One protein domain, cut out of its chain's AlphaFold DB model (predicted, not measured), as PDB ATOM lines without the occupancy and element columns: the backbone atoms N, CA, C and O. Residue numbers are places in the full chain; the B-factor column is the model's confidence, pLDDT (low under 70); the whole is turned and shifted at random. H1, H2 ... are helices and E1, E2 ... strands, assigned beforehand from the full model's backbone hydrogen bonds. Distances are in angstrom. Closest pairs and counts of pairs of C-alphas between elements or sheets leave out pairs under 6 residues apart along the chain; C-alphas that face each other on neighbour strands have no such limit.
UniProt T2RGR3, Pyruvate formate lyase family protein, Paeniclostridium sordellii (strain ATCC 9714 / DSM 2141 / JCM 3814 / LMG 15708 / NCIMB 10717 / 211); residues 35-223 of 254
ATOM      1  N   VAL A  35     146.429 131.273 130.767       98.38
ATOM      2  CA  VAL A  35     146.884 130.911 132.119       98.38
ATOM      3  C   VAL A  35     148.106 131.749 132.479       98.38
ATOM      4  O   VAL A  35     148.983 131.935 131.641       98.38
ATOM      5  N   GLY A  36     148.181 132.223 133.727       98.00
ATOM      6  CA  GLY A  36     149.357 132.936 134.229       98.00
ATOM      7  C   GLY A  36     149.389 134.433 133.909       98.00
ATOM      8  O   GLY A  36     150.482 134.980 133.793       98.00
ATOM      9  N   ILE A  37     148.227 135.092 133.755       98.62
ATOM     10  CA  ILE A  37     148.167 136.527 133.418       98.62
ATOM     11  C   ILE A  37     148.865 137.401 134.470       98.62
ATOM     12  O   ILE A  37     149.645 138.265 134.097       98.62
ATOM     13  N   GLY A  38     148.695 137.123 135.769       98.50
ATOM     14  CA  GLY A  38     149.407 137.842 136.830       98.50
ATOM     15  C   GLY A  38     150.921 137.635 136.743       98.50
ATOM     16  O   GLY A  38     151.686 138.599 136.772       98.50
ATOM     17  N   THR A  39     151.362 136.389 136.532       98.81
ATOM     18  CA  THR A  39     152.791 136.055 136.401       98.81
ATOM     19  C   THR A  39     153.463 136.778 135.230       98.81
ATOM     20  O   THR A  39     154.549 137.347 135.394       98.81
ATOM     21  N   ILE A  40     152.852 136.765 134.039       98.75
ATOM     22  CA  ILE A  40     153.421 137.428 132.855       98.75
ATOM     23  C   ILE A  40     153.337 138.952 132.963       98.75
ATOM     24  O   ILE A  40     154.318 139.620 132.633       98.75
ATOM     25  N   THR A  41     152.234 139.504 133.484       98.81
ATOM     26  CA  THR A  41     152.092 140.947 133.703       98.81
ATOM     27  C   THR A  41     153.191 141.458 134.614       98.81
ATOM     28  O   THR A  41     153.918 142.374 134.233       98.81
ATOM     29  N   ASP A  42     153.385 140.847 135.781       98.81
ATOM     30  CA  ASP A  42     154.413 141.298 136.718       98.81
ATOM     31  C   ASP A  42     155.828 141.094 136.162       98.81
ATOM     32  O   ASP A  42     156.750 141.834 136.510       98.81
ATOM     33  N   SER A  43     156.019 140.105 135.284       98.81
ATOM     34  CA  SER A  43     157.310 139.853 134.639       98.81
ATOM     35  C   SER A  43     157.644 140.956 133.639       98.81
ATOM     36  O   SER A  43     158.741 141.515 133.685       98.81
ATOM     37  N   LEU A  44     156.691 141.326 132.780       98.88
ATOM     38  CA  LEU A  44     156.845 142.445 131.847       98.88
ATOM     39  C   LEU A  44     156.950 143.781 132.585       98.88
ATOM     40  O   LEU A  44     157.782 144.611 132.225       98.88
ATOM     41  N   THR A  45     156.184 143.952 133.663       98.81
ATOM     42  CA  THR A  45     156.243 145.127 134.542       98.81
ATOM     43  C   THR A  45     157.634 145.279 135.145       98.81
ATOM     44  O   THR A  45     158.212 146.363 135.094       98.81
ATOM     45  N   SER A  46     158.217 144.187 135.643       98.69
ATOM     46  CA  SER A  46     159.574 144.161 136.189       98.69
ATOM     47  C   SER A  46     160.640 144.500 135.154       98.69
ATOM     48  O   SER A  46     161.514 145.323 135.434       98.69
ATOM     49  N   ILE A  47     160.540 143.933 133.949       98.88
ATOM     50  CA  ILE A  47     161.449 144.237 132.840       98.88
ATOM     51  C   ILE A  47     161.343 145.718 132.461       98.88
ATOM     52  O   ILE A  47     162.348 146.430 132.465       98.88
ATOM     53  N   LYS A  48     160.129 146.214 132.197       98.81
ATOM     54  CA  LYS A  48     159.884 147.617 131.840       98.81
ATOM     55  C   LYS A  48     160.413 148.558 132.921       98.81
ATOM     56  O   LYS A  48     161.189 149.465 132.634       98.81
ATOM     57  N   TYR A  49     160.045 148.305 134.175       98.81
ATOM     58  CA  TYR A  49     160.374 149.182 135.291       98.81
ATOM     59  C   TYR A  49     161.865 149.186 135.620       98.81
ATOM     60  O   TYR A  49     162.468 150.252 135.725       98.81
ATOM     61  N   ASN A  50     162.481 148.017 135.800       98.75
ATOM     62  CA  ASN A  50     163.848 147.950 136.309       98.75
ATOM     63  C   ASN A  50     164.904 148.117 135.213       98.75
ATOM     64  O   ASN A  50     165.920 148.752 135.489       98.75
ATOM     65  N   ILE A  51     164.671 147.609 133.999       98.69
ATOM     66  CA  ILE A  51     165.666 147.648 132.914       98.69
ATOM     67  C   ILE A  51     165.507 148.913 132.071       98.69
ATOM     68  O   ILE A  51     166.483 149.628 131.849       98.69
ATOM     69  N   PHE A  52     164.290 149.212 131.611       98.62
ATOM     70  CA  PHE A  52     164.076 150.295 130.649       98.62
ATOM     71  C   PHE A  52     163.864 151.658 131.320       98.62
ATOM     72  O   PHE A  52     164.534 152.626 130.952       98.62
ATOM     73  N   ASP A  53     163.009 151.726 132.343       98.56
ATOM     74  CA  ASP A  53     162.618 153.003 132.951       98.56
ATOM     75  C   ASP A  53     163.604 153.460 134.038       98.56
ATOM     76  O   ASP A  53     164.090 154.591 134.015       98.56
ATOM     77  N   LYS A  54     163.912 152.592 135.013       98.38
ATOM     78  CA  LYS A  54     164.772 152.927 136.165       98.38
ATOM     79  C   LYS A  54     166.237 152.538 135.989       98.38
ATOM     80  O   LYS A  54     167.054 153.009 136.775       98.38
ATOM     81  N   LYS A  55     166.560 151.708 134.990       98.12
ATOM     82  CA  LYS A  55     167.926 151.258 134.656       98.12
ATOM     83  C   LYS A  55     168.730 150.782 135.878       98.12
ATOM     84  O   LYS A  55     169.885 151.160 136.051       98.12
ATOM     85  N   LYS A  56     168.102 149.991 136.754       98.00
ATOM     86  CA  LYS A  56     168.724 149.473 137.987       98.00
ATOM     87  C   LYS A  56     169.694 148.321 137.722       98.00
ATOM     88  O   LYS A  56     170.648 148.158 138.470       98.00
ATOM     89  N   PHE A  57     169.402 147.531 136.697       98.44
ATOM     90  CA  PHE A  57     170.212 146.443 136.158       98.44
ATOM     91  C   PHE A  57     169.844 146.268 134.678       98.44
ATOM     92  O   PHE A  57     168.845 146.825 134.209       98.44
ATOM     93  N   ASN A  58     170.655 145.538 133.925       98.44
ATOM     94  CA  ASN A  58     170.464 145.298 132.501       98.44
ATOM     95  C   ASN A  58     169.864 143.904 132.218       98.44
ATOM     96  O   ASN A  58     169.629 143.101 133.120       98.44
ATOM     97  N   MET A  59     169.570 143.627 130.943       98.56
ATOM     98  CA  MET A  59     168.942 142.364 130.539       98.56
ATOM     99  C   MET A  59     169.836 141.142 130.785       98.56
ATOM    100  O   MET A  59     169.328 140.100 131.175       98.56
ATOM    101  N   GLU A  60     171.148 141.259 130.584       98.69
ATOM    102  CA  GLU A  60     172.094 140.161 130.816       98.69
ATOM    103  C   GLU A  60     172.135 139.777 132.300       98.69
ATOM    104  O   GLU A  60     172.024 138.601 132.636       98.69
ATOM    105  N   GLU A  61     172.182 140.768 133.194       98.62
ATOM    106  CA  GLU A  61     172.125 140.554 134.646       98.62
ATOM    107  C   GLU A  61     170.826 139.852 135.068       98.62
ATOM    108  O   GLU A  61     170.863 138.909 135.858       98.62
ATOM    109  N   LEU A  62     169.680 140.257 134.504       98.75
ATOM    110  CA  LEU A  62     168.409 139.583 134.763       98.75
ATOM    111  C   LEU A  62     168.419 138.139 134.250       98.75
ATOM    112  O   LEU A  62     167.985 137.245 134.966       98.75
ATOM    113  N   LEU A  63     168.894 137.892 133.027       98.75
ATOM    114  CA  LEU A  63     168.926 136.546 132.446       98.75
ATOM    115  C   LEU A  63     169.822 135.597 133.251       98.75
ATOM    116  O   LEU A  63     169.421 134.458 133.490       98.75
ATOM    117  N   ASN A  64     170.975 136.078 133.723       98.69
ATOM    118  CA  ASN A  64     171.849 135.318 134.618       98.69
ATOM    119  C   ASN A  64     171.127 134.998 135.934       98.69
ATOM    120  O   ASN A  64     171.044 133.834 136.318       98.69
ATOM    121  N   ALA A  65     170.487 135.994 136.556       98.75
ATOM    122  CA  ALA A  65     169.704 135.779 137.769       98.75
ATOM    123  C   ALA A  65     168.564 134.764 137.573       98.75
ATOM    124  O   ALA A  65     168.316 133.946 138.453       98.75
ATOM    125  N   LEU A  66     167.878 134.769 136.427       98.69
ATOM    126  CA  LEU A  66     166.828 133.789 136.127       98.69
ATOM    127  C   LEU A  66     167.386 132.375 135.917       98.69
ATOM    128  O   LEU A  66     166.786 131.412 136.399       98.69
ATOM    129  N   SER A  67     168.521 132.252 135.223       98.56
ATOM    130  CA  SER A  67     169.216 130.975 135.006       98.56
ATOM    131  C   SER A  67     169.664 130.348 136.325       98.56
ATOM    132  O   SER A  67     169.477 129.150 136.533       98.56
ATOM    133  N   ASP A  68     170.163 131.173 137.243       98.56
ATOM    134  CA  ASP A  68     170.632 130.753 138.565       98.56
ATOM    135  C   ASP A  68     169.488 130.642 139.588       98.56
ATOM    136  O   ASP A  68     169.719 130.489 140.784       98.56
ATOM    137  N   ASN A  69     168.225 130.744 139.148       98.56
ATOM    138  CA  ASN A  69     167.049 130.729 140.023       98.56
ATOM    139  C   ASN A  69     167.147 131.747 141.187       98.56
ATOM    140  O   ASN A  69     166.633 131.517 142.282       98.56
ATOM    141  N   PHE A  70     167.801 132.878 140.920       98.62
ATOM    142  CA  PHE A  70     168.157 133.969 141.824       98.62
ATOM    143  C   PHE A  70     169.178 133.645 142.930       98.62
ATOM    144  O   PHE A  70     169.421 134.498 143.787       98.62
ATOM    145  N   GLU A  71     169.812 132.471 142.920       98.50
ATOM    146  CA  GLU A  71     170.880 132.124 143.864       98.50
ATOM    147  C   GLU A  71     172.123 132.998 143.623       98.50
ATOM    148  O   GLU A  71     172.655 133.030 142.517       98.50
ATOM    149  N   GLY A  72     172.570 133.752 144.635       98.19
ATOM    150  CA  GLY A  72     173.665 134.723 144.492       98.19
ATOM    151  C   GLY A  72     173.269 136.048 143.823       98.19
ATOM    152  O   GLY A  72     174.129 136.897 143.584       98.19
ATOM    153  N   HIS A  73     171.976 136.248 143.534       98.38
ATOM    154  CA  HIS A  73     171.421 137.460 142.912       98.38
ATOM    155  C   HIS A  73     170.352 138.124 143.798       98.38
ATOM    156  O   HIS A  73     169.347 138.654 143.311       98.38
ATOM    157  N   GLU A  74     170.546 138.122 145.121       98.12
ATOM    158  CA  GLU A  74     169.544 138.538 146.115       98.12
ATOM    159  C   GLU A  74     169.108 139.999 145.942       98.12
ATOM    160  O   GLU A  74     167.956 140.350 146.206       98.12
ATOM    161  N   ALA A  75     170.013 140.860 145.468       98.25
ATOM    162  CA  ALA A  75     169.701 142.256 145.184       98.25
ATOM    163  C   ALA A  75     168.675 142.386 144.047       98.25
ATOM    164  O   ALA A  75     167.679 143.096 144.208       98.25
ATOM    165  N   ILE A  76     168.880 141.672 142.934       98.50
ATOM    166  CA  ILE A  76     167.945 141.644 141.799       98.50
ATOM    167  C   ILE A  76     166.624 141.029 142.255       98.50
ATOM    168  O   ILE A  76     165.567 141.623 142.033       98.50
ATOM    169  N   TYR A  77     166.681 139.905 142.973       98.56
ATOM    170  CA  TYR A  77     165.499 139.243 143.521       98.56
ATOM    171  C   TYR A  77     164.645 140.193 144.372       98.56
ATOM    172  O   TYR A  77     163.452 140.373 144.125       98.56
ATOM    173  N   ASN A  78     165.263 140.894 145.324       98.25
ATOM    174  CA  ASN A  78     164.575 141.865 146.168       98.25
ATOM    175  C   ASN A  78     163.975 143.027 145.356       98.25
ATOM    176  O   ASN A  78     162.882 143.501 145.673       98.25
ATOM    177  N   MET A  79     164.654 143.491 144.302       98.12
ATOM    178  CA  MET A  79     164.117 144.550 143.446       98.12
ATOM    179  C   MET A  79     162.851 144.108 142.708       98.12
ATOM    180  O   MET A  79     161.863 144.848 142.712       98.12
ATOM    181  N   VAL A  80     162.866 142.919 142.101       98.25
ATOM    182  CA  VAL A  80     161.737 142.425 141.296       98.25
ATOM    183  C   VAL A  80     160.555 141.960 142.147       98.25
ATOM    184  O   VAL A  80     159.413 142.095 141.712       98.25
ATOM    185  N   VAL A  81     160.802 141.468 143.367       97.44
ATOM    186  CA  VAL A  81     159.745 141.027 144.294       97.44
ATOM    187  C   VAL A  81     159.153 142.204 145.071       97.44
ATOM    188  O   VAL A  81     157.938 142.362 145.086       97.44
ATOM    189  N   ASN A  82     159.990 143.052 145.681       96.81
ATOM    190  CA  ASN A  82     159.542 144.008 146.705       96.81
ATOM    191  C   ASN A  82     159.585 145.484 146.277       96.81
ATOM    192  O   ASN A  82     159.081 146.342 147.004       96.81
ATOM    193  N   LYS A  83     160.264 145.830 145.173       97.88
ATOM    194  CA  LYS A  83     160.532 147.233 144.775       97.88
ATOM    195  C   LYS A  83     160.124 147.539 143.333       97.88
ATOM    196  O   LYS A  83     160.738 148.396 142.685       97.88
ATOM    197  N   THR A  84     159.105 146.834 142.854       98.38
ATOM    198  CA  THR A  84     158.532 146.933 141.508       98.38
ATOM    199  C   THR A  84     157.005 146.944 141.626       98.38
ATOM    200  O   THR A  84     156.500 146.190 142.458       98.38
ATOM    201  N   PRO A  85     156.281 147.756 140.828       98.56
ATOM    202  CA  PRO A  85     154.822 147.684 140.728       98.56
ATOM    203  C   PRO A  85     154.314 146.261 140.452       98.56
ATOM    204  O   PRO A  85     154.998 145.476 139.789       98.56
ATOM    205  N   LYS A  86     153.127 145.931 140.969       98.62
ATOM    206  CA  LYS A  86     152.505 144.604 140.853       98.62
ATOM    207  C   LYS A  86     151.034 144.734 140.488       98.62
ATOM    208  O   LYS A  86     150.329 145.566 141.063       98.62
ATOM    209  N   TYR A  87     150.581 143.875 139.586       98.75
ATOM    210  CA  TYR A  87     149.178 143.729 139.226       98.75
ATOM    211  C   TYR A  87     148.323 143.375 140.453       98.75
ATOM    212  O   TYR A  87     148.747 142.596 141.308       98.75
ATOM    213  N   GLY A  88     147.113 143.937 140.532       98.50
ATOM    214  CA  GLY A  88     146.179 143.677 141.636       98.50
ATOM    215  C   GLY A  88     146.175 144.727 142.749       98.50
ATOM    216  O   GLY A  88     145.613 144.481 143.813       98.50
ATOM    217  N   ASN A  89     146.808 145.881 142.532       98.62
ATOM    218  CA  ASN A  89     146.946 146.938 143.539       98.62
ATOM    219  C   ASN A  89     146.269 148.261 143.162       98.62
ATOM    220  O   ASN A  89     146.490 149.253 143.858       98.62
ATOM    221  N   ASP A  90     145.444 148.264 142.111       98.69
ATOM    222  CA  ASP A  90     144.920 149.468 141.453       98.69
ATOM    223  C   ASP A  90     146.054 150.413 141.005       98.69
ATOM    224  O   ASP A  90     145.962 151.629 141.135       98.69
ATOM    225  N   ASP A  91     147.154 149.828 140.515       98.62
ATOM    226  CA  ASP A  91     148.326 150.538 139.999       98.62
ATOM    227  C   ASP A  91     148.344 150.430 138.472       98.62
ATOM    228  O   ASP A  91     148.677 149.381 137.908       98.62
ATOM    229  N   ASP A  92     147.987 151.530 137.806       98.69
ATOM    230  CA  ASP A  92     147.891 151.598 136.346       98.69
ATOM    231  C   ASP A  92     149.204 151.220 135.650       98.69
ATOM    232  O   ASP A  92     149.168 150.655 134.562       98.69
ATOM    233  N   TYR A  93     150.366 151.410 136.288       98.75
ATOM    234  CA  TYR A  93     151.644 151.033 135.685       98.75
ATOM    235  C   TYR A  93     151.723 149.527 135.373       98.75
ATOM    236  O   TYR A  93     152.289 149.129 134.352       98.75
ATOM    237  N   ALA A  94     151.191 148.683 136.262       98.69
ATOM    238  CA  ALA A  94     151.140 147.235 136.062       98.69
ATOM    239  C   ALA A  94     149.852 146.810 135.337       98.69
ATOM    240  O   ALA A  94     149.878 145.908 134.497       98.69
ATOM    241  N   ASP A  95     148.729 147.464 135.639       98.81
ATOM    242  CA  ASP A  95     147.428 147.095 135.084       98.81
ATOM    243  C   ASP A  95     147.323 147.406 133.577       98.81
ATOM    244  O   ASP A  95     146.728 146.616 132.844       98.81
ATOM    245  N   GLU A  96     147.958 148.472 133.077       98.75
ATOM    246  CA  GLU A  96     148.044 148.751 131.632       98.75
ATOM    247  C   GLU A  96     148.782 147.623 130.891       98.75
ATOM    248  O   GLU A  96     148.334 147.153 129.846       98.75
ATOM    249  N   LEU A  97     149.863 147.091 131.475       98.75
ATOM    250  CA  LEU A  97     150.571 145.943 130.902       98.75
ATOM    251  C   LEU A  97     149.731 144.661 130.945       98.75
ATOM    252  O   LEU A  97     149.834 143.829 130.043       98.75
ATOM    253  N   MET A  98     148.877 144.487 131.958       98.75
ATOM    254  CA  MET A  98     147.884 143.409 131.957       98.75
ATOM    255  C   MET A  98     146.917 143.548 130.781       98.75
ATOM    256  O   MET A  98     146.678 142.560 130.081       98.75
ATOM    257  N   GLN A  99     146.417 144.757 130.513       98.88
ATOM    258  CA  GLN A  99     145.545 145.015 129.368       98.88
ATOM    259  C   GLN A  99     146.258 144.730 128.039       98.88
ATOM    260  O   GLN A  99     145.669 144.094 127.165       98.88
ATOM    261  N   ASP A 100     147.526 145.118 127.890       98.75
ATOM    262  CA  ASP A 100     148.320 144.848 126.686       98.75
ATOM    263  C   ASP A 100     148.531 143.348 126.443       98.75
ATOM    264  O   ASP A 100     148.345 142.858 125.321       98.75
ATOM    265  N   VAL A 101     148.866 142.587 127.492       98.62
ATOM    266  CA  VAL A 101     149.007 141.126 127.398       98.62
ATOM    267  C   VAL A 101     147.672 140.481 127.039       98.62
ATOM    268  O   VAL A 101     147.611 139.639 126.137       98.62
ATOM    269  N   PHE A 102     146.596 140.885 127.716       98.75
ATOM    270  CA  PHE A 102     145.250 140.399 127.444       98.75
ATOM    271  C   PHE A 102     144.842 140.663 125.990       98.75
ATOM    272  O   PHE A 102     144.414 139.743 125.291       98.75
ATOM    273  N   ASN A 103     145.020 141.897 125.512       98.75
ATOM    274  CA  ASN A 103     144.669 142.294 124.152       98.75
ATOM    275  C   ASN A 103     145.512 141.549 123.115       98.75
ATOM    276  O   ASN A 103     144.979 141.133 122.087       98.75
ATOM    277  N   SER A 104     146.797 141.314 123.390       98.69
ATOM    278  CA  SER A 104     147.669 140.521 122.518       98.69
ATOM    279  C   SER A 104     147.160 139.085 122.373       98.69
ATOM    280  O   SER A 104     147.008 138.595 121.254       98.69
ATOM    281  N   PHE A 105     146.808 138.427 123.484       98.62
ATOM    282  CA  PHE A 105     146.241 137.075 123.451       98.62
ATOM    283  C   PHE A 105     144.871 137.035 122.757       98.62
ATOM    284  O   PHE A 105     144.619 136.170 121.916       98.62
ATOM    285  N   TYR A 106     144.000 137.998 123.066       98.62
ATOM    286  CA  TYR A 106     142.687 138.126 122.441       98.62
ATOM    287  C   TYR A 106     142.788 138.276 120.921       98.62
ATOM    288  O   TYR A 106     142.101 137.544 120.203       98.62
ATOM    289  N   ASN A 107     143.638 139.190 120.444       98.56
ATOM    290  CA  ASN A 107     143.809 139.495 119.022       98.56
ATOM    291  C   ASN A 107     144.432 138.326 118.254       98.56
ATOM    292  O   ASN A 107     144.071 138.089 117.105       98.56
ATOM    293  N   GLU A 108     145.335 137.577 118.887       98.44
ATOM    294  CA  GLU A 108     145.971 136.434 118.241       98.44
ATOM    295  C   GLU A 108     144.980 135.283 118.017       98.44
ATOM    296  O   GLU A 108     145.061 134.593 117.001       98.44
ATOM    297  N   VAL A 109     144.023 135.071 118.929       98.25
ATOM    298  CA  VAL A 109     143.117 133.907 118.902       98.25
ATOM    299  C   VAL A 109     141.750 134.216 118.288       98.25
ATOM    300  O   VAL A 109     141.221 133.409 117.514       98.25
ATOM    301  N   THR A 110     141.138 135.340 118.658       97.94
ATOM    302  CA  THR A 110     139.716 135.589 118.394       97.94
ATOM    303  C   THR A 110     139.454 135.861 116.916       97.94
ATOM    304  O   THR A 110     140.124 136.673 116.289       97.94
ATOM    305  N   GLY A 111     138.448 135.187 116.353       95.81
ATOM    306  CA  GLY A 111     138.067 135.323 114.941       95.81
ATOM    307  C   GLY A 111     138.740 134.319 114.000       95.81
ATOM    308  O   GLY A 111     138.403 134.257 112.816       95.81
ATOM    309  N   ARG A 112     139.653 133.473 114.500       97.81
ATOM    310  CA  ARG A 112     140.112 132.312 113.725       97.81
ATOM    311  C   ARG A 112     138.966 131.326 113.551       97.81
ATOM    312  O   ARG A 112     138.195 131.080 114.474       97.81
ATOM    313  N   THR A 113     138.886 130.696 112.386       97.06
ATOM    314  CA  THR A 113     137.849 129.701 112.094       97.06
ATOM    315  C   THR A 113     138.432 128.297 112.198       97.06
ATOM    316  O   THR A 113     139.469 127.995 111.614       97.06
ATOM    317  N   SER A 114     137.777 127.425 112.959       94.25
ATOM    318  CA  SER A 114     138.148 126.011 113.036       94.25
ATOM    319  C   SER A 114     137.710 125.248 111.777       94.25
ATOM    320  O   SER A 114     136.757 125.669 111.120       94.25
ATOM    321  N   PRO A 115     138.296 124.071 111.479       88.94
ATOM    322  CA  PRO A 115     137.876 123.249 110.335       88.94
ATOM    323  C   PRO A 115     136.387 122.850 110.326       88.94
ATOM    324  O   PRO A 115     135.854 122.467 109.292       88.94
ATOM    325  N   MET A 116     135.699 122.962 111.467       87.06
ATOM    326  CA  MET A 116     134.275 122.636 111.628       87.06
ATOM    327  C   MET A 116     133.380 123.887 111.539       87.06
ATOM    328  O   MET A 116     132.186 123.803 111.807       87.06
ATOM    329  N   GLY A 117     133.945 125.050 111.197       90.06
ATOM    330  CA  GLY A 117     133.240 126.331 111.062       90.06
ATOM    331  C   GLY A 117     133.059 127.115 112.366       90.06
ATOM    332  O   GLY A 117     132.594 128.249 112.328       90.06
ATOM    333  N   ALA A 118     133.446 126.553 113.517       94.81
ATOM    334  CA  ALA A 118     133.378 127.261 114.796       94.81
ATOM    335  C   ALA A 118     134.386 128.418 114.851       94.81
ATOM    336  O   ALA A 118     135.536 128.232 114.446       94.81
ATOM    337  N   GLN A 119     133.981 129.560 115.408       97.31
ATOM    338  CA  GLN A 119     134.876 130.694 115.657       97.31
ATOM    339  C   GLN A 119     135.655 130.484 116.959       97.31
ATOM    340  O   GLN A 119     135.080 130.101 117.982       97.31
ATOM    341  N   TYR A 120     136.959 130.739 116.926       98.25
ATOM    342  CA  TYR A 120     137.796 130.763 118.115       98.25
ATOM    343  C   TYR A 120     137.561 132.046 118.917       98.25
ATOM    344  O   TYR A 120     137.371 133.132 118.365       98.25
ATOM    345  N   ARG A 121     137.584 131.885 120.236       98.31
ATOM    346  CA  ARG A 121     137.528 132.913 121.274       98.31
ATOM    347  C   ARG A 121     138.493 132.524 122.400       98.31
ATOM    348  O   ARG A 121     139.076 131.439 122.375       98.31
ATOM    349  N   ILE A 122     138.636 133.384 123.403       98.38
ATOM    350  CA  ILE A 122     139.478 133.128 124.578       98.38
ATOM    351  C   ILE A 122     138.660 133.033 125.866       98.38
ATOM    352  O   ILE A 122     137.562 133.587 125.969       98.38
ATOM    353  N   ASN A 123     139.216 132.346 126.852       97.19
ATOM    354  CA  ASN A 123     138.784 132.352 128.246       97.19
ATOM    355  C   ASN A 123     140.021 132.349 129.159       97.19
ATOM    356  O   ASN A 123     141.111 131.982 128.732       97.19
ATOM    357  N   MET A 124     139.857 132.773 130.410       97.94
ATOM    358  CA  MET A 124     140.956 132.901 131.376       97.94
ATOM    359  C   MET A 124     140.649 132.059 132.616       97.94
ATOM    360  O   MET A 124     140.110 132.558 133.607       97.94
ATOM    361  N   LEU A 125     140.942 130.759 132.545       95.31
ATOM    362  CA  LEU A 125     140.830 129.837 133.676       95.31
ATOM    363  C   LEU A 125     141.895 128.730 133.597       95.31
ATOM    364  O   LEU A 125     142.191 128.263 132.499       95.31
ATOM    365  N   PRO A 126     142.433 128.261 134.736       92.25
ATOM    366  CA  PRO A 126     143.481 127.248 134.725       92.25
ATOM    367  C   PRO A 126     143.010 125.844 135.122       92.25
ATOM    368  O   PRO A 126     143.741 124.882 134.906       92.25
ATOM    369  N   THR A 127     141.864 125.692 135.795       93.12
ATOM    370  CA  THR A 127     141.590 124.483 136.597       93.12
ATOM    371  C   THR A 127     142.810 124.208 137.504       93.12
ATOM    372  O   THR A 127     143.156 125.051 138.329       93.12
ATOM    373  N   THR A 128     143.556 123.121 137.308       93.62
ATOM    374  CA  THR A 128     144.806 122.821 138.031       93.62
ATOM    375  C   THR A 128     146.069 123.014 137.184       93.62
ATOM    376  O   THR A 128     147.178 122.875 137.696       93.62
ATOM    377  N   CYS A 129     145.954 123.392 135.905       95.25
ATOM    378  CA  CYS A 129     147.096 123.423 134.986       95.25
ATOM    379  C   CYS A 129     148.119 124.524 135.303       95.25
ATOM    380  O   CYS A 129     149.256 124.422 134.867       95.25
ATOM    381  N   HIS A 130     147.750 125.546 136.082       96.31
ATOM    382  CA  HIS A 130     148.675 126.579 136.564       96.31
ATOM    383  C   HIS A 130     149.792 126.005 137.453       96.31
ATOM    384  O   HIS A 130     150.887 126.566 137.496       96.31
ATOM    385  N   VAL A 131     149.537 124.874 138.124       96.62
ATOM    386  CA  VAL A 131     150.559 124.110 138.850       96.62
ATOM    387  C   VAL A 131     151.496 123.439 137.852       96.62
ATOM    388  O   VAL A 131     152.678 123.760 137.840       96.62
ATOM    389  N   TYR A 132     150.956 122.615 136.948       97.56
ATOM    390  CA  TYR A 132     151.739 121.902 135.932       97.56
ATOM    391  C   TYR A 132     152.576 122.841 135.045       97.56
ATOM    392  O   TYR A 132     153.766 122.620 134.849       97.56
ATOM    393  N   PHE A 133     151.984 123.928 134.539       98.25
ATOM    394  CA  PHE A 133     152.704 124.928 133.743       98.25
ATOM    395  C   PHE A 133     153.823 125.593 134.542       98.25
ATOM    396  O   PHE A 133     154.870 125.899 133.980       98.25
ATOM    397  N   GLY A 134     153.616 125.790 135.845       98.06
ATOM    398  CA  GLY A 134     154.647 126.277 136.746       98.06
ATOM    399  C   GLY A 134     155.796 125.285 136.912       98.06
ATOM    400  O   GLY A 134     156.947 125.693 136.798       98.06
ATOM    401  N   GLU A 135     155.492 124.001 137.126       98.06
ATOM    402  CA  GLU A 135     156.465 122.909 137.326       98.06
ATOM    403  C   GLU A 135     157.433 122.743 136.150       98.06
ATOM    404  O   GLU A 135     158.603 122.428 136.355       98.06
ATOM    405  N   VAL A 136     156.973 122.992 134.922       97.88
ATOM    406  CA  VAL A 136     157.806 122.899 133.709       97.88
ATOM    407  C   VAL A 136     158.459 124.227 133.304       97.88
ATOM    408  O   VAL A 136     159.087 124.302 132.247       97.88
ATOM    409  N   MET A 137     158.330 125.283 134.116       98.25
ATOM    410  CA  MET A 137     158.856 126.620 133.824       98.25
ATOM    411  C   MET A 137     160.009 127.002 134.768       98.25
ATOM    412  O   MET A 137     159.899 126.886 135.992       98.25
ATOM    413  N   GLY A 138     161.093 127.543 134.195       98.62
ATOM    414  CA  GLY A 138     162.203 128.165 134.939       98.62
ATOM    415  C   GLY A 138     161.772 129.405 135.732       98.62
ATOM    416  O   GLY A 138     160.596 129.756 135.728       98.62
ATOM    417  N   ALA A 139     162.687 130.085 136.425       98.62
ATOM    418  CA  ALA A 139     162.345 131.321 137.138       98.62
ATOM    419  C   ALA A 139     161.836 132.415 136.173       98.62
ATOM    420  O   ALA A 139     162.214 132.439 135.000       98.62
ATOM    421  N   SER A 140     160.983 133.329 136.649       98.62
ATOM    422  CA  SER A 140     160.460 134.445 135.841       98.62
ATOM    423  C   SER A 140     160.771 135.822 136.426       98.62
ATOM    424  O   SER A 140     161.015 135.980 137.622       98.62
ATOM    425  N   ALA A 141     160.766 136.843 135.559       98.62
ATOM    426  CA  ALA A 141     161.237 138.198 135.867       98.62
ATOM    427  C   ALA A 141     160.434 138.927 136.956       98.62
ATOM    428  O   ALA A 141     160.891 139.945 137.473       98.62
ATOM    429  N   ASN A 142     159.263 138.410 137.339       98.44
ATOM    430  CA  ASN A 142     158.504 138.886 138.494       98.44
ATOM    431  C   ASN A 142     159.065 138.424 139.853       98.44
ATOM    432  O   ASN A 142     158.538 138.846 140.882       98.44
ATOM    433  N   GLY A 143     160.095 137.572 139.864       98.19
ATOM    434  CA  GLY A 143     160.655 136.958 141.070       98.19
ATOM    435  C   GLY A 143     160.006 135.626 141.451       98.19
ATOM    436  O   GLY A 143     160.279 135.095 142.528       98.19
ATOM    437  N   ARG A 144     159.152 135.043 140.599       98.50
ATOM    438  CA  ARG A 144     158.699 133.662 140.801       98.50
ATOM    439  C   ARG A 144     159.883 132.722 140.565       98.50
ATOM    440  O   ARG A 144     160.493 132.733 139.496       98.50
ATOM    441  N   LEU A 145     160.186 131.906 141.569       98.50
ATOM    442  CA  LEU A 145     161.236 130.891 141.488       98.50
ATOM    443  C   LEU A 145     160.839 129.758 140.533       98.50
ATOM    444  O   LEU A 145     159.656 129.488 140.326       98.50
ATOM    445  N   SER A 146     161.841 129.068 139.999       98.50
ATOM    446  CA  SER A 146     161.700 127.903 139.127       98.50
ATOM    447  C   SER A 146     160.747 126.856 139.711       98.50
ATOM    448  O   SER A 146     160.712 126.627 140.925       98.50
ATOM    449  N   GLN A 147     159.950 126.237 138.838       98.06
ATOM    450  CA  GLN A 147     158.994 125.169 139.158       98.06
ATOM    451  C   GLN A 147     157.848 125.556 140.112       98.06
ATOM    452  O   GLN A 147     157.065 124.706 140.531       98.06
ATOM    453  N   LYS A 148     157.710 126.835 140.491       98.19
ATOM    454  CA  LYS A 148     156.564 127.297 141.291       98.19
ATOM    455  C   LYS A 148     155.310 127.476 140.426       98.19
ATOM    456  O   LYS A 148     155.444 127.897 139.282       98.19
ATOM    457  N   PRO A 149     154.096 127.247 140.954       97.94
ATOM    458  CA  PRO A 149     152.861 127.488 140.207       97.94
ATOM    459  C   PRO A 149     152.768 128.915 139.657       97.94
ATOM    460  O   PRO A 149     153.229 129.850 140.313       97.94
ATOM    461  N   LEU A 150     152.137 129.062 138.494       98.25
ATOM    462  CA  LEU A 150     151.733 130.361 137.949       98.25
ATOM    463  C   LEU A 150     150.516 130.914 138.705       98.25
ATOM    464  O   LEU A 150     149.821 130.164 139.397       98.25
ATOM    465  N   SER A 151     150.217 132.199 138.510       97.81
ATOM    466  CA  SER A 151     148.984 132.826 139.001       97.81
ATOM    467  C   SER A 151     147.739 132.138 138.425       97.81
ATOM    468  O   SER A 151     147.655 131.882 137.214       97.81
ATOM    469  N   GLU A 152     146.741 131.881 139.263       95.25
ATOM    470  CA  GLU A 152     145.511 131.199 138.880       95.25
ATOM    471  C   GLU A 152     144.430 132.143 138.322       95.25
ATOM    472  O   GLU A 152     144.023 133.125 138.947       95.25
ATOM    473  N   GLY A 153     143.902 131.803 137.143       96.75
ATOM    474  CA  GLY A 153     142.848 132.576 136.485       96.75
ATOM    475  C   GLY A 153     143.340 133.970 136.121       96.75
ATOM    476  O   GLY A 153     144.364 134.099 135.453       96.75
ATOM    477  N   ILE A 154     142.608 134.987 136.568       98.50
ATOM    478  CA  ILE A 154     142.996 136.399 136.481       98.50
ATOM    479  C   ILE A 154     143.436 136.980 137.828       98.50
ATOM    480  O   ILE A 154     143.539 138.195 137.969       98.50
ATOM    481  N   SER A 155     143.645 136.128 138.830       98.38
ATOM    482  CA  SER A 155     144.022 136.569 140.173       98.38
ATOM    483  C   SER A 155     145.439 137.166 140.163       98.38
ATOM    484  O   SER A 155     146.257 136.770 139.323       98.38
ATOM    485  N   PRO A 156     145.741 138.114 141.066       98.19
ATOM    486  CA  PRO A 156     147.098 138.621 141.258       98.19
ATOM    487  C   PRO A 156     148.113 137.506 141.534       98.19
ATOM    488  O   PRO A 156     147.757 136.413 141.979       98.19
ATOM    489  N   GLU A 157     149.390 137.777 141.265       97.25
ATOM    490  CA  GLU A 157     150.469 136.855 141.627       97.25
ATOM    491  C   GLU A 157     150.543 136.673 143.151       97.25
ATOM    492  O   GLU A 157     150.175 137.564 143.919       97.25
ATOM    493  N   LYS A 158     151.049 135.524 143.611       92.62
ATOM    494  CA  LYS A 158     151.113 135.203 145.045       92.62
ATOM    495  C   LYS A 158     151.869 136.275 145.839       92.62
ATOM    496  O   LYS A 158     153.088 136.389 145.728       92.62
ATOM    497  N   GLY A 159     151.146 136.996 146.697       91.56
ATOM    498  CA  GLY A 159     151.698 138.069 147.529       91.56
ATOM    499  C   GLY A 159     151.962 139.377 146.777       91.56
ATOM    500  O   GLY A 159     152.596 140.266 147.340       91.56
ATOM    501  N   GLY A 160     151.507 139.492 145.527       94.25
ATOM    502  CA  GLY A 160     151.569 140.726 144.748       94.25
ATOM    503  C   GLY A 160     150.523 141.747 145.192       94.25
ATOM    504  O   GLY A 160     150.812 142.939 145.209       94.25
ATOM    505  N   ASP A 161     149.339 141.300 145.608       96.12
ATOM    506  CA  ASP A 161     148.248 142.132 146.107       96.12
ATOM    507  C   ASP A 161     148.443 142.517 147.582       96.12
ATOM    508  O   ASP A 161     148.330 141.706 148.500       96.12
ATOM    509  N   THR A 162     148.728 143.795 147.826       97.50
ATOM    510  CA  THR A 162     149.014 144.347 149.164       97.50
ATOM    511  C   THR A 162     148.106 145.518 149.551       97.50
ATOM    512  O   THR A 162     148.120 145.947 150.703       97.50
ATOM    513  N   ASN A 163     147.243 145.968 148.632       97.94
ATOM    514  CA  ASN A 163     146.289 147.068 148.840       97.94
ATOM    515  C   ASN A 163     144.844 146.600 149.125       97.94
ATOM    516  O   ASN A 163     143.900 147.392 149.097       97.94
ATOM    517  N   GLY A 164     144.660 145.313 149.434       97.12
ATOM    518  CA  GLY A 164     143.376 144.742 149.840       97.12
ATOM    519  C   GLY A 164     142.421 144.396 148.684       97.12
ATOM    520  O   GLY A 164     142.672 144.718 147.522       97.12
ATOM    521  N   PRO A 165     141.281 143.752 148.994       97.88
ATOM    522  CA  PRO A 165     140.412 143.109 148.001       97.88
ATOM    523  C   PRO A 165     139.735 144.099 147.047       97.88
ATOM    524  O   PRO A 165     139.435 143.754 145.909       97.88
ATOM    525  N   THR A 166     139.504 145.340 147.493       98.56
ATOM    526  CA  THR A 166     138.916 146.385 146.640       98.56
ATOM    527  C   THR A 166     139.881 146.798 145.528       98.56
ATOM    528  O   THR A 166     139.454 146.990 144.394       98.56
ATOM    529  N   ALA A 167     141.180 146.903 145.826       98.69
ATOM    530  CA  ALA A 167     142.190 147.223 144.820       98.69
ATOM    531  C   ALA A 167     142.311 146.098 143.781       98.69
ATOM    532  O   ALA A 167     142.350 146.367 142.582       98.69
ATOM    533  N   VAL A 168     142.242 144.840 144.233       98.69
ATOM    534  CA  VAL A 168     142.253 143.671 143.347       98.69
ATOM    535  C   VAL A 168     141.085 143.704 142.366       98.69
ATOM    536  O   VAL A 168     141.311 143.622 141.162       98.69
ATOM    537  N   ILE A 169     139.841 143.864 142.840       98.75
ATOM    538  CA  ILE A 169     138.679 143.857 141.934       98.75
ATOM    539  C   ILE A 169     138.708 145.020 140.937       98.75
ATOM    540  O   ILE A 169     138.240 144.850 139.815       98.75
ATOM    541  N   LYS A 170     139.294 146.167 141.307       98.88
ATOM    542  CA  LYS A 170     139.505 147.283 140.381       98.88
ATOM    543  C   LYS A 170     140.529 146.932 139.307       98.88
ATOM    544  O   LYS A 170     140.202 147.046 138.129       98.88
ATOM    545  N   SER A 171     141.709 146.435 139.681       98.81
ATOM    546  CA  SER A 171     142.714 145.968 138.715       98.81
ATOM    547  C   SER A 171     142.155 144.890 137.784       98.81
ATOM    548  O   SER A 171     142.316 144.981 136.570       98.81
ATOM    549  N   CYS A 172     141.438 143.900 138.327       98.69
ATOM    550  CA  CYS A 172     140.808 142.851 137.528       98.69
ATOM    551  C   CYS A 172     139.763 143.416 136.556       98.69
ATOM    552  O   CYS A 172     139.742 142.995 135.406       98.69
ATOM    553  N   SER A 173     138.950 144.389 136.987       98.62
ATOM    554  CA  SER A 173     137.914 145.010 136.146       98.62
ATOM    555  C   SER A 173     138.457 145.838 134.977       98.62
ATOM    556  O   SER A 173     137.717 146.148 134.048       98.62
ATOM    557  N   LYS A 174     139.757 146.171 134.976       98.75
ATOM    558  CA  LYS A 174     140.411 146.811 133.823       98.75
ATOM    559  C   LYS A 174     140.564 145.838 132.643       98.75
ATOM    560  O   LYS A 174     140.776 146.283 131.514       98.75
ATOM    561  N   MET A 175     140.448 144.523 132.865       98.69
ATOM    562  CA  MET A 175     140.374 143.532 131.791       98.69
ATOM    563  C   MET A 175     139.003 143.613 131.112       98.69
ATOM    564  O   MET A 175     137.972 143.600 131.772       98.69
ATOM    565  N   ASP A 176     138.969 143.626 129.779       98.38
ATOM    566  CA  ASP A 176     137.705 143.643 129.036       98.38
ATOM    567  C   ASP A 176     137.050 142.249 129.037       98.38
ATOM    568  O   ASP A 176     137.203 141.439 128.117       98.38
ATOM    569  N   HIS A 177     136.324 141.954 130.116       98.56
ATOM    570  CA  HIS A 177     135.668 140.670 130.342       98.56
ATOM    571  C   HIS A 177     134.652 140.311 129.250       98.56
ATOM    572  O   HIS A 177     134.506 139.128 128.917       98.56
ATOM    573  N   LEU A 178     133.984 141.309 128.661       97.81
ATOM    574  CA  LEU A 178     132.936 141.137 127.647       97.81
ATOM    575  C   LEU A 178     133.479 140.542 126.341       97.81
ATOM    576  O   LEU A 178     132.746 139.907 125.580       97.81
ATOM    577  N   LYS A 179     134.782 140.690 126.085       98.00
ATOM    578  CA  LYS A 179     135.466 140.057 124.950       98.00
ATOM    579  C   LYS A 179     135.731 138.564 125.150       98.00
ATOM    580  O   LYS A 179     136.075 137.874 124.186       98.00
ATOM    581  N   THR A 180     135.535 138.022 126.345       97.75
ATOM    582  CA  THR A 180     135.888 136.633 126.676       97.75
ATOM    583  C   THR A 180     134.672 135.705 126.710       97.75
ATOM    584  O   THR A 180     133.527 136.145 126.726       97.75
ATOM    585  N   GLY A 181     134.913 134.392 126.720       96.81
ATOM    586  CA  GLY A 181     133.910 133.393 127.118       96.81
ATOM    587  C   GLY A 181     133.872 133.123 128.623       96.81
ATOM    588  O   GLY A 181     133.211 132.180 129.045       96.81
ATOM    589  N   GLY A 182     134.627 133.892 129.411       97.19
ATOM    590  CA  GLY A 182     134.689 133.793 130.861       97.19
ATOM    591  C   GLY A 182     136.101 133.957 131.417       97.19
ATOM    592  O   GLY A 182     137.092 133.523 130.824       97.19
ATOM    593  N   THR A 183     136.180 134.568 132.594       98.25
ATOM    594  CA  THR A 183     137.416 134.802 133.349       98.25
ATOM    595  C   THR A 183     137.214 134.423 134.808       98.25
ATOM    596  O   THR A 183     136.154 134.699 135.365       98.25
ATOM    597  N   LEU A 184     138.225 133.846 135.451       98.44
ATOM    598  CA  LEU A 184     138.115 133.340 136.816       98.44
ATOM    599  C   LEU A 184     138.942 134.166 137.803       98.44
ATOM    600  O   LEU A 184     140.166 134.145 137.723       98.44
ATOM    601  N   LEU A 185     138.292 134.820 138.769       98.50
ATOM    602  CA  LEU A 185     138.957 135.461 139.907       98.50
ATOM    603  C   LEU A 185     138.760 134.652 141.196       98.50
ATOM    604  O   LEU A 185     137.624 134.359 141.585       98.50
ATOM    605  N   ASN A 186     139.866 134.325 141.866       97.62
ATOM    606  CA  ASN A 186     139.886 133.796 143.225       97.62
ATOM    607  C   ASN A 186     140.205 134.918 144.223       97.62
ATOM    608  O   ASN A 186     141.117 135.717 144.020       97.62
ATOM    609  N   GLN A 187     139.481 134.944 145.338       97.06
ATOM    610  CA  GLN A 187     139.812 135.763 146.502       97.06
ATOM    611  C   GLN A 187     139.755 134.913 147.768       97.06
ATOM    612  O   GLN A 187     138.981 133.960 147.876       97.06
ATOM    613  N   ARG A 188     140.593 135.246 148.746       95.12
ATOM    614  CA  ARG A 188     140.648 134.538 150.023       95.12
ATOM    615  C   ARG A 188     140.441 135.519 151.163       95.12
ATOM    616  O   ARG A 188     141.128 136.531 151.237       95.12
ATOM    617  N   PHE A 189     139.576 135.150 152.100       95.75
ATOM    618  CA  PHE A 189     139.326 135.911 153.316       95.75
ATOM    619  C   PHE A 189     139.693 135.123 154.571       95.75
ATOM    620  O   PHE A 189     139.547 133.900 154.639       95.75
ATOM    621  N   ALA A 190     140.171 135.847 155.583       93.44
ATOM    622  CA  ALA A 190     140.271 135.315 156.932       93.44
ATOM    623  C   ALA A 190     138.854 135.180 157.522       93.44
ATOM    624  O   ALA A 190     138.072 136.118 157.378       93.44
ATOM    625  N   PRO A 191     138.512 134.087 158.229       93.81
ATOM    626  CA  PRO A 191     137.156 133.889 158.753       93.81
ATOM    627  C   PRO A 191     136.631 135.055 159.598       93.81
ATOM    628  O   PRO A 191     135.451 135.376 159.532       93.81
ATOM    629  N   ALA A 192     137.511 135.723 160.349       94.31
ATOM    630  CA  ALA A 192     137.154 136.845 161.214       94.31
ATOM    631  C   ALA A 192     136.550 138.049 160.468       94.31
ATOM    632  O   ALA A 192     135.752 138.771 161.051       94.31
ATOM    633  N   VAL A 193     136.905 138.270 159.195       93.12
ATOM    634  CA  VAL A 193     136.466 139.465 158.440       93.12
ATOM    635  C   VAL A 193     135.107 139.291 157.759       93.12
ATOM    636  O   VAL A 193     134.586 140.244 157.191       93.12
ATOM    637  N   VAL A 194     134.539 138.083 157.806       94.62
ATOM    638  CA  VAL A 194     133.243 137.749 157.192       94.62
ATOM    639  C   VAL A 194     132.197 137.315 158.223       94.62
ATOM    640  O   VAL A 194     131.154 136.785 157.856       94.62
ATOM    641  N   GLN A 195     132.470 137.499 159.519       94.94
ATOM    642  CA  GLN A 195     131.515 137.152 160.572       94.94
ATOM    643  C   GLN A 195     130.436 138.222 160.757       94.94
ATOM    644  O   GLN A 195     130.701 139.415 160.627       94.94
ATOM    645  N   GLY A 196     129.242 137.776 161.153       96.94
ATOM    646  CA  GLY A 196     128.104 138.647 161.447       96.94
ATOM    647  C   GLY A 196     127.490 139.302 160.206       96.94
ATOM    648  O   GLY A 196     127.934 139.077 159.081       96.94
ATOM    649  N   GLU A 197     126.463 140.120 160.435       97.44
ATOM    650  CA  GLU A 197     125.745 140.838 159.370       97.44
ATOM    651  C   GLU A 197     126.679 141.773 158.588       97.44
ATOM    652  O   GLU A 197     126.710 141.715 157.364       97.44
ATOM    653  N   ASP A 198     127.548 142.524 159.278       96.88
ATOM    654  CA  ASP A 198     128.529 143.403 158.626       96.88
ATOM    655  C   ASP A 198     129.466 142.626 157.683       96.88
ATOM    656  O   ASP A 198     129.826 143.105 156.606       96.88
ATOM    657  N   GLY A 199     129.876 141.412 158.068       96.94
ATOM    658  CA  GLY A 199     130.705 140.544 157.234       96.94
ATOM    659  C   GLY A 199     129.985 140.097 155.961       96.94
ATOM    660  O   GLY A 199     130.564 140.154 154.873       96.94
ATOM    661  N   LEU A 200     128.715 139.701 156.087       97.06
ATOM    662  CA  LEU A 200     127.867 139.322 154.953       97.06
ATOM    663  C   LEU A 200     127.626 140.505 154.011       97.06
ATOM    664  O   LEU A 200     127.805 140.362 152.797       97.06
ATOM    665  N   ASP A 201     127.304 141.676 154.558       98.19
ATOM    666  CA  ASP A 201     127.097 142.904 153.791       98.19
ATOM    667  C   ASP A 201     128.374 143.324 153.060       98.19
ATOM    668  O   ASP A 201     128.332 143.656 151.876       98.19
ATOM    669  N   ASN A 202     129.539 143.239 153.708       98.00
ATOM    670  CA  ASN A 202     130.820 143.536 153.069       98.00
ATOM    671  C   ASN A 202     131.132 142.580 151.909       98.00
ATOM    672  O   ASN A 202     131.584 143.028 150.853       98.00
ATOM    673  N   MET A 203     130.858 141.278 152.057       98.12
ATOM    674  CA  MET A 203     131.015 140.319 150.958       98.12
ATOM    675  C   MET A 203     130.054 140.623 149.806       98.12
ATOM    676  O   MET A 203     130.477 140.655 148.647       98.12
ATOM    677  N   ALA A 204     128.780 140.883 150.109       98.38
ATOM    678  CA  ALA A 204     127.783 141.238 149.107       98.38
ATOM    679  C   ALA A 204     128.178 142.524 148.365       98.38
ATOM    680  O   ALA A 204     128.140 142.560 147.134       98.38
ATOM    681  N   ASN A 205     128.629 143.545 149.091       98.56
ATOM    682  CA  ASN A 205     129.081 144.814 148.532       98.56
ATOM    683  C   ASN A 205     130.324 144.651 147.655       98.56
ATOM    684  O   ASN A 205     130.384 145.259 146.590       98.56
ATOM    685  N   LEU A 206     131.280 143.797 148.034       98.69
ATOM    686  CA  LEU A 206     132.454 143.510 147.206       98.69
ATOM    687  C   LEU A 206     132.060 142.853 145.875       98.69
ATOM    688  O   LEU A 206     132.530 143.272 144.817       98.69
ATOM    689  N   VAL A 207     131.166 141.857 145.917       98.69
ATOM    690  CA  VAL A 207     130.627 141.207 144.710       98.69
ATOM    691  C   VAL A 207     129.902 142.228 143.833       98.69
ATOM    692  O   VAL A 207     130.158 142.304 142.633       98.69
ATOM    693  N   ARG A 208     129.024 143.045 144.431       98.75
ATOM    694  CA  ARG A 208     128.281 144.096 143.724       98.75
ATOM    695  C   ARG A 208     129.218 145.114 143.087       98.75
ATOM    696  O   ARG A 208     129.011 145.448 141.930       98.75
ATOM    697  N   ALA A 209     130.240 145.569 143.804       98.75
ATOM    698  CA  ALA A 209     131.211 146.529 143.297       98.75
ATOM    699  C   ALA A 209     131.969 145.977 142.086       98.75
ATOM    700  O   ALA A 209     132.065 146.662 141.072       98.75
ATOM    701  N   TYR A 210     132.448 144.730 142.155       98.81
ATOM    702  CA  TYR A 210     133.157 144.102 141.039       98.81
ATOM    703  C   TYR A 210     132.264 143.942 139.804       98.81
ATOM    704  O   TYR A 210     132.663 144.296 138.698       98.81
ATOM    705  N   PHE A 211     131.029 143.471 139.987       98.69
ATOM    706  CA  PHE A 211     130.085 143.285 138.882       98.69
ATOM    707  C   PHE A 211     129.539 144.602 138.325       98.69
ATOM    708  O   PHE A 211     129.187 144.662 137.154       98.69
ATOM    709  N   ASN A 212     129.505 145.672 139.122       98.69
ATOM    710  CA  ASN A 212     129.160 147.011 138.641       98.69
ATOM    711  C   ASN A 212     130.261 147.628 137.757       98.69
ATOM    712  O   ASN A 212     130.019 148.637 137.105       98.69
ATOM    713  N   MET A 213     131.459 147.032 137.740       98.62
ATOM    714  CA  MET A 213     132.562 147.352 136.827       98.62
ATOM    715  C   MET A 213     132.724 146.274 135.737       98.62
ATOM    716  O   MET A 213     133.825 146.056 135.244       98.62
ATOM    717  N   ASP A 214     131.649 145.550 135.407       98.50
ATOM    718  CA  ASP A 214     131.614 144.475 134.402       98.50
ATOM    719  C   ASP A 214     132.558 143.283 134.672       98.50
ATOM    720  O   ASP A 214     132.851 142.479 133.781       98.50
ATOM    721  N   GLY A 215     132.988 143.103 135.926       98.38
ATOM    722  CA  GLY A 215     133.689 141.902 136.370       98.38
ATOM    723  C   GLY A 215     132.876 140.630 136.101       98.38
ATOM    724  O   GLY A 215     131.697 140.557 136.435       98.38
ATOM    725  N   HIS A 216     133.492 139.597 135.517       98.25
ATOM    726  CA  HIS A 216     132.741 138.415 135.060       98.25
ATOM    727  C   HIS A 216     132.326 137.448 136.181       98.25
ATOM    728  O   HIS A 216     131.191 136.983 136.241       98.25
ATOM    729  N   HIS A 217     133.283 137.059 137.023       98.56
ATOM    730  CA  HIS A 217     133.106 136.004 138.019       98.56
ATOM    731  C   HIS A 217     134.125 136.164 139.143       98.56
ATOM    732  O   HIS A 217     135.311 136.380 138.882       98.56
ATOM    733  N   ILE A 218     133.670 135.983 140.381       98.50
ATOM    734  CA  ILE A 218     134.487 135.963 141.593       98.50
ATOM    735  C   ILE A 218     134.037 134.806 142.488       98.50
ATOM    736  O   ILE A 218     132.845 134.520 142.590       98.50
ATOM    737  N   GLN A 219     134.988 134.134 143.133       97.75
ATOM    738  CA  GLN A 219     134.711 133.092 144.120       97.75
ATOM    739  C   GLN A 219     135.658 133.208 145.314       97.75
ATOM    740  O   GLN A 219     136.774 133.721 145.188       97.75
ATOM    741  N   PHE A 220     135.208 132.707 146.464       97.62
ATOM    742  CA  PHE A 220     135.881 132.936 147.735       97.62
ATOM    743  C   PHE A 220     136.323 131.641 148.407       97.62
ATOM    744  O   PHE A 220     135.595 130.651 148.431       97.62
ATOM    745  N   ASN A 221     137.500 131.696 149.016       96.06
ATOM    746  CA  ASN A 221     137.915 130.779 150.066       96.06
ATOM    747  C   ASN A 221     137.839 131.496 151.418       96.06
ATOM    748  O   ASN A 221     138.400 132.581 151.573       96.06
ATOM    749  N   VAL A 222     137.200 130.871 152.406       96.06
ATOM    750  CA  VAL A 222     137.128 131.373 153.783       96.06
ATOM    751  C   VAL A 222     137.631 130.275 154.711       96.06
ATOM    752  O   VAL A 222     136.884 129.379 155.090       96.06
ATOM    753  N   PHE A 223     138.919 130.311 155.043       91.75
ATOM    754  CA  PHE A 223     139.537 129.304 155.904       91.75
ATOM    755  C   PHE A 223     140.697 129.877 156.719       91.75
ATOM    756  O   PHE A 223     141.402 130.804 156.299       91.75
TER     757      PHE A 223
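This is residues 35 to 223 of the 254 residues of the protein "Pyruvate formate lyase family protein" of Paeniclostridium sordellii (strain ATCC 9714 / DSM 2141 / JCM 3814 / LMG 15708 / NCIMB 10717 / 211) (UniProt T2RGR3). A small sheet of two parallel strands, E2 and E3, has H6 and H8 side by side over one face, while H1, which packs on H4 near the middle of the domain, runs out from there toward H2 and H3 at the end far from H8. H4 packs on H1 at a steep tilt, and its last residues run out beside the lone strand E1; the long unnamed stretch 136 to 163 loops out past H5 toward H3 and then comes back to H6. The printed part has 189 residues with eight named helices and three named strands, in the order H1 H2 H3 H4 E1 H5 H6 E2 H7 H8 E3, mostly helix. It is compact, with a radius of gyration of the C-alphas of 17.7 A and spans of 52 by 50 by 30 A.

E2, residues 185 to 189, and E3, residues 218 to 222, are parallel neighbours at 26 degrees, with N 189 and O 221 at 2.9 A and N 219 and O 185 at 3.1 A, within hydrogen-bond range. With H7, residues 191 to 194, and H8, residues 196 to 211, they make a strand-helix-strand unit, two parallel strands joined through helices, with a right-handed crossover. H7 and H8 touch only at the corner, the closest C-alphas being those of Val 193 and Gly 199, 6.0 A. H6, residues 164 to 173, touches residues 206 to 210 of H8 at a shallow tilt of 23 degrees, the same way; the closest C-alphas are those of Ile 169 and Tyr 210, 5.6 A. H4, residues 92 to 109, is close to H6 but not clearly touching, with the C-alphas of Asp 95 and Ser 171 closest at 6.1 A. H4 touches H1, residues 37 to 53, at a steep tilt of 58 degrees, opposite ways, closest at the C-alphas of Thr 41 and Met 98, 5.2 A. H3, residues 74 to 82, only just touches H1, with 3 pairs of C-alphas within 8 A, closest at Ser 46 and Val 80, 5.8 A. H2, residues 59 to 67, only just touches H3, with 3 such pairs, about perpendicular at 86 degrees; their closest C-alphas are those of Ala 65 and Ile 76, 7.3 A. E1, residues 119 to 123, pairs with no named strand, and H5, residues 129 to 135, touches no helix. Every O i to N i+4 pair is within hydrogen-bond range in H2, H3, H5, H6 and H8, against 12 of 13 in H1 and 13 of 14 in H4; H7 is too short for one.

H1 starts at C-alpha 37 (148.167, 136.527, 133.418) and is 21.9 A long; H4 is 25.3 A, H8 23.1 A and H6 14.7 A. E2 measures 13.4 A, and E3, 13.3 A, ends at C-alpha 222 (137.128, 131.373, 153.783).

The C-alphas farthest apart, of Glu 60 and Glu 197, are 54.4 A apart. The printed part has no cut. The links H5 to H6 and H6 to E2 are long, of 28 and 11 residues. The mean pLDDT of the printed part is 97.6, and no printed residue is under 70.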